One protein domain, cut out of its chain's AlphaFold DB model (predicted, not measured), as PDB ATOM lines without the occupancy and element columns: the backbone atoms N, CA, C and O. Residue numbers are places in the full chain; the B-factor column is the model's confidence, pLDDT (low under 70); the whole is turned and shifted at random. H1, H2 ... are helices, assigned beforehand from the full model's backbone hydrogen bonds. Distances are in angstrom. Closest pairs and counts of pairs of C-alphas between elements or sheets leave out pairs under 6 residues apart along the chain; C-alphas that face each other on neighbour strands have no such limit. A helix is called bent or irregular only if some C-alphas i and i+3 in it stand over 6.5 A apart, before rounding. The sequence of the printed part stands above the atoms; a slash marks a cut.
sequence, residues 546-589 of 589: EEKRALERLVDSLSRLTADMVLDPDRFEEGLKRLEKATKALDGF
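Overview. This is residues 546 to 589 of the 589 residues of an uncharacterized protein of Naumovozyma dairenensis (strain ATCC 10597 / BCRC 20456 / CBS 421 / NBRC 0211 / NRRL Y-12639) (UniProt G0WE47). A long helical hairpin: helix H1 runs one way, the chain turns at Asp 568, and helix H2 folds back beside it, the two close at the turn and opening like a narrow V toward the far ends. The free ends stick out as two separate prongs, residues 546 to 553 of H1 and residues 583 to 589, of which 583 to 586 belong to H2. The printed part has 44 residues with two named helices, H1 then H2, and no named strand; the class is all helix. It is only just loose, close to compact, with a radius of gyration of the C-alphas of 11.5 A, and flat, spanning 35 by 19 by 8 A.

Arrangement. H1, residues 546 to 567, and H2, residues 569 to 586, form a helical hairpin. They touch, with the closest C-alphas, those of Met 565 and Phe 572, 4.6 A apart. H1 touches H2 with residues 558 to 566 alone, and H2 touches H1 with residues 571 to 579 alone. The helices run opposite ways at a shallow tilt of 25 degrees, and their centres are 12.7 A apart. In H1 every O i to N i+4 pair is within hydrogen-bond range; in H2 12 of 14 are.

Along the chain. H1 begins at C-alpha 546, at (136.755, 89.729, 90.815), and is 31.4 A long from first to last C-alpha. H2 begins at C-alpha 569, at (108.403, 75.277, 104.511), and ends 25.5 A away at C-alpha 586, at (129.671, 73.869, 90.595). H2 is irregular: C-alphas 570 and 573 are 7.3 A apart.

Size, cuts and confidence. The two C-alphas farthest apart are those of Glu 546 and Asp 570, at 35.4 A. The C-alphas of Glu 546 and Phe 589, the first and last printed, are 16.0 A apart. Phe 589 is the chain's last residue. The printed part has no cut, and the link from H1 to H2 is tight, with 1 residue between them. The mean pLDDT of the printed part is 90.3, and no printed residue is under 70.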
ATOM      1  N   GLU A 546     137.952  90.123  91.566       90.56
ATOM      2  CA  GLU A 546     136.755  89.729  90.815       90.56
ATOM      3  C   GLU A 546     136.243  88.336  91.213       90.56
ATOM      4  O   GLU A 546     135.049  88.167  91.460       90.56
ATOM      5  N   GLU A 547     137.149  87.363  91.340       88.25
ATOM      6  CA  GLU A 547     136.863  85.984  91.764       88.25
ATOM      7  C   GLU A 547     136.374  85.974  93.217       88.25
ATOM      8  O   GLU A 547     135.337  85.392  93.534       88.25
ATOM      9  N   LYS A 548     137.051  86.738  94.080       86.69
ATOM     10  CA  LYS A 548     136.632  87.026  95.456       86.69
ATOM     11  C   LYS A 548     135.208  87.590  95.521       86.69
ATOM     12  O   LYS A 548     134.374  87.075  96.261       86.69
ATOM     13  N   ARG A 549     134.896  88.597  94.698       86.00
ATOM     14  CA  ARG A 549     133.557  89.210  94.617       86.00
ATOM     15  C   ARG A 549     132.501  88.256  94.041       86.00
ATOM     16  O   ARG A 549     131.314  88.416  94.329       86.00
ATOM     17  N   ALA A 550     132.898  87.281  93.222       88.12
ATOM     18  CA  ALA A 550     132.016  86.212  92.759       88.12
ATOM     19  C   ALA A 550     131.713  85.206  93.884       88.12
ATOM     20  O   ALA A 550     130.545  84.880  94.089       88.12
ATOM     21  N   LEU A 551     132.723  84.794  94.660       86.56
ATOM     22  CA  LEU A 551     132.556  83.930  95.835       86.56
ATOM     23  C   LEU A 551     131.693  84.588  96.921       86.56
ATOM     24  O   LEU A 551     130.754  83.962  97.403       86.56
ATOM     25  N   GLU A 552     131.928  85.862  97.247       87.12
ATOM     26  CA  GLU A 552     131.100  86.631  98.194       87.12
ATOM     27  C   GLU A 552     129.613  86.630  97.791       87.12
ATOM     28  O   GLU A 552     128.741  86.342  98.612       87.12
ATOM     29  N   ARG A 553     129.317  86.879  96.507       88.25
ATOM     30  CA  ARG A 553     127.948  86.823  95.958       88.25
ATOM     31  C   ARG A 553     127.355  85.416  95.981       88.25
ATOM     32  O   ARG A 553     126.156  85.269  96.205       88.25
ATOM     33  N   LEU A 554     128.167  84.394  95.720       88.06
ATOM     34  CA  LEU A 554     127.737  83.000  95.735       88.06
ATOM     35  C   LEU A 554     127.339  82.587  97.156       88.06
ATOM     36  O   LEU A 554     126.240  82.068  97.346       88.06
ATOM     37  N   VAL A 555     128.174  82.902  98.150       87.88
ATOM     38  CA  VAL A 555     127.904  82.628  99.566       87.88
ATOM     39  C   VAL A 555     126.666  83.386 100.053       87.88
ATOM     40  O   VAL A 555     125.775  82.743 100.600       87.88
ATOM     41  N   ASP A 556     126.525  84.687  99.765       88.00
ATOM     42  CA  ASP A 556     125.301  85.453 100.081       88.00
ATOM     43  C   ASP A 556     124.045  84.818  99.452       88.00
ATOM     44  O   ASP A 556     123.030  84.613 100.123       88.00
ATOM     45  N   SER A 557     124.124  84.401  98.183       90.12
ATOM     46  CA  SER A 557     122.994  83.769  97.492       90.12
ATOM     47  C   SER A 557     122.591  82.415  98.098       90.12
ATOM     48  O   SER A 557     121.396  82.119  98.183       90.12
ATOM     49  N   LEU A 558     123.555  81.620  98.581       87.38
ATOM     50  CA  LEU A 558     123.309  80.358  99.285       87.38
ATOM     51  C   LEU A 558     122.784  80.591 100.707       87.38
ATOM     52  O   LEU A 558     121.840  79.914 101.124       87.38
ATOM     53  N   SER A 559     123.323  81.572 101.436       89.81
ATOM     54  CA  SER A 559     122.826  81.971 102.758       89.81
ATOM     55  C   SER A 559     121.375  82.446 102.679       89.81
ATOM     56  O   SER A 559     120.544  82.047 103.491       89.81
ATOM     57  N   ARG A 560     121.030  83.225 101.649       90.12
ATOM     58  CA  ARG A 560     119.654  83.667 101.416       90.12
ATOM     59  C   ARG A 560     118.733  82.533 100.962       90.12
ATOM     60  O   ARG A 560     117.614  82.447 101.452       90.12
ATOM     61  N   LEU A 561     119.192  81.637 100.083       92.00
ATOM     62  CA  LEU A 561     118.404  80.475  99.647       92.00
ATOM     63  C   LEU A 561     118.083  79.527 100.813       92.00
ATOM     64  O   LEU A 561     116.955  79.057 100.934       92.00
ATOM     65  N   THR A 562     119.061  79.263 101.681       89.81
ATOM     66  CA  THR A 562     118.867  78.416 102.868       89.81
ATOM     67  C   THR A 562     117.999  79.100 103.927       89.81
ATOM     68  O   THR A 562     117.147  78.434 104.514       89.81
ATOM     69  N   ALA A 563     118.104  80.423 104.105       91.88
ATOM     70  CA  ALA A 563     117.163  81.187 104.925       91.88
ATOM     71  C   ALA A 563     115.719  81.100 104.390       91.88
ATOM     72  O   ALA A 563     114.818  80.757 105.153       91.88
ATOM     73  N   ASP A 564     115.495  81.321 103.088       92.12
ATOM     74  CA  ASP A 564     114.175  81.179 102.449       92.12
ATOM     75  C   ASP A 564     113.598  79.757 102.645       92.12
ATOM     76  O   ASP A 564     112.409  79.609 102.928       92.12
ATOM     77  N   MET A 565     114.429  78.708 102.552       94.75
ATOM     78  CA  MET A 565     114.022  77.309 102.789       94.75
ATOM     79  C   MET A 565     113.629  77.010 104.241       94.75
ATOM     80  O   MET A 565     112.753  76.175 104.472       94.75
ATOM     81  N   VAL A 566     114.292  77.637 105.215       92.06
ATOM     82  CA  VAL A 566     114.023  77.438 106.651       92.06
ATOM     83  C   VAL A 566     112.820  78.270 107.117       92.06
ATOM     84  O   VAL A 566     112.085  77.834 108.002       92.06
ATOM     85  N   LEU A 567     112.599  79.445 106.517       94.25
ATOM     86  CA  LEU A 567     111.502  80.353 106.863       94.25
ATOM     87  C   LEU A 567     110.164  79.974 106.209       94.25
ATOM     88  O   LEU A 567     109.140  80.032 106.888       94.25
ATOM     89  N   ASP A 568     110.168  79.551 104.938       96.81
ATOM     90  CA  ASP A 568     108.973  79.124 104.194       96.81
ATOM     91  C   ASP A 568     109.024  77.600 103.905       96.81
ATOM     92  O   ASP A 568     109.531  77.187 102.856       96.81
ATOM     93  N   PRO A 569     108.438  76.726 104.754       93.19
ATOM     94  CA  PRO A 569     108.403  75.277 104.511       93.19
ATOM     95  C   PRO A 569     107.757  74.881 103.174       93.19
ATOM     96  O   PRO A 569     108.179  73.912 102.548       93.19
ATOM     97  N   ASP A 570     106.781  75.661 102.696       95.81
ATOM     98  CA  ASP A 570     106.137  75.461 101.389       95.81
ATOM     99  C   ASP A 570     107.090  75.730 100.202       95.81
ATOM    100  O   ASP A 570     106.833  75.271  99.088       95.81
ATOM    101  N   ARG A 571     108.207  76.443 100.423       93.38
ATOM    102  CA  ARG A 571     109.288  76.635  99.440       93.38
ATOM    103  C   ARG A 571     110.417  75.620  99.575       93.38
ATOM    104  O   ARG A 571     111.278  75.592  98.698       93.38
ATOM    105  N   PHE A 572     110.441  74.787 100.618       94.62
ATOM    106  CA  PHE A 572     111.568  73.893 100.906       94.62
ATOM    107  C   PHE A 572     111.909  72.970  99.722       94.62
ATOM    108  O   PHE A 572     113.073  72.876  99.342       94.62
ATOM    109  N   GLU A 573     110.911  72.353  99.074       96.38
ATOM    110  CA  GLU A 573     111.134  71.510  97.882       96.38
ATOM    111  C   GLU A 573     111.670  72.307  96.677       96.38
ATOM    112  O   GLU A 573     112.503  71.807  95.918       96.38
ATOM    113  N   GLU A 574     111.234  73.559  96.493       95.06
ATOM    114  CA  GLU A 574     111.735  74.411  95.409       95.06
ATOM    115  C   GLU A 574     113.171  74.875  95.684       95.06
ATOM    116  O   GLU A 574     114.015  74.849  94.788       95.06
ATOM    117  N   GLY A 575     113.467  75.251  96.929       94.69
ATOM    118  CA  GLY A 575     114.806  75.622  97.366       94.69
ATOM    119  C   GLY A 575     115.792  74.460  97.265       94.69
ATOM    120  O   GLY A 575     116.880  74.650  96.730       94.69
ATOM    121  N   LEU A 576     115.380  73.243  97.637       95.25
ATOM    122  CA  LEU A 576     116.182  72.029  97.459       95.25
ATOM    123  C   LEU A 576     116.517  71.798  95.975       95.25
ATOM    124  O   LEU A 576     117.671  71.579  95.627       95.25
ATOM    125  N   LYS A 577     115.533  71.946  95.078       96.44
ATOM    126  CA  LYS A 577     115.727  71.836  93.621       96.44
ATOM    127  C   LYS A 577     116.623  72.947  93.047       96.44
ATOM    128  O   LYS A 577     117.375  72.709  92.100       96.44
ATOM    129  N   ARG A 578     116.547  74.169  93.588       94.19
ATOM    130  CA  ARG A 578     117.457  75.280  93.244       94.19
ATOM    131  C   ARG A 578     118.884  74.978  93.715       94.19
ATOM    132  O   ARG A 578     119.817  75.202  92.949       94.19
ATOM    133  N   LEU A 579     119.035  74.424  94.918       93.06
ATOM    134  CA  LEU A 579     120.313  74.021  95.504       93.06
ATOM    135  C   LEU A 579     120.957  72.880  94.704       93.06
ATOM    136  O   LEU A 579     122.089  73.034  94.274       93.06
ATOM    137  N   GLU A 580     120.223  71.807  94.384       93.69
ATOM    138  CA  GLU A 580     120.696  70.725  93.500       93.69
ATOM    139  C   GLU A 580     121.188  71.259  92.144       93.69
ATOM    140  O   GLU A 580     122.228  70.829  91.644       93.69
ATOM    141  N   LYS A 581     120.469  72.224  91.545       92.75
ATOM    142  CA  LYS A 581     120.891  72.867  90.290       92.75
ATOM    143  C   LYS A 581     122.162  73.705  90.470       92.75
ATOM    144  O   LYS A 581     122.983  73.720  89.559       92.75
ATOM    145  N   ALA A 582     122.322  74.390  91.604       88.38
ATOM    146  CA  ALA A 582     123.517  75.170  91.917       88.38
ATOM    147  C   ALA A 582     124.729  74.260  92.167       88.38
ATOM    148  O   ALA A 582     125.746  74.425  91.504       88.38
ATOM    149  N   THR A 583     124.597  73.240  93.023       89.06
ATOM    150  CA  THR A 583     125.632  72.220  93.250       89.06
ATOM    151  C   THR A 583     126.052  71.576  91.933       89.06
ATOM    152  O   THR A 583     127.233  71.560  91.630       89.06
ATOM    153  N   LYS A 584     125.107  71.162  91.078       93.88
ATOM    154  CA  LYS A 584     125.420  70.577  89.763       93.88
ATOM    155  C   LYS A 584     126.054  71.558  88.755       93.88
ATOM    156  O   LYS A 584     126.617  71.120  87.758       93.88
ATOM    157  N   ALA A 585     125.950  72.868  88.972       87.38
ATOM    158  CA  ALA A 585     126.652  73.874  88.168       87.38
ATOM    159  C   ALA A 585     128.062  74.196  88.705       87.38
ATOM    160  O   ALA A 585     128.846  74.819  87.996       87.38
ATOM    161  N   LEU A 586     128.362  73.777  89.940       84.00
ATOM    162  CA  LEU A 586     129.671  73.869  90.595       84.00
ATOM    163  C   LEU A 586     130.425  72.524  90.582       84.00
ATOM    164  O   LEU A 586     131.622  72.497  90.818       84.00
ATOM    165  N   ASP A 587     129.735  71.421  90.296       88.19
ATOM    166  CA  ASP A 587     130.267  70.062  90.133       88.19
ATOM    167  C   ASP A 587     131.168  69.994  88.881       88.19
ATOM    168  O   ASP A 587     130.705  69.703  87.774       88.19
ATOM    169  N   GLY A 588     132.443  70.370  89.050       77.94
ATOM    170  CA  GLY A 588     133.421  70.583  87.973       77.94
ATOM    171  C   GLY A 588     134.168  71.929  88.012       77.94
ATOM    172  O   GLY A 588     134.959  72.185  87.104       77.94
ATOM    173  N   PHE A 589     133.916  72.768  89.025       70.00
ATOM    174  CA  PHE A 589     134.785  73.870  89.469       70.00
ATOM    175  C   PHE A 589     135.620  73.443  90.687       70.00
ATOM    176  O   PHE A 589     136.720  74.017  90.837       70.00
TER     177      PHE A 589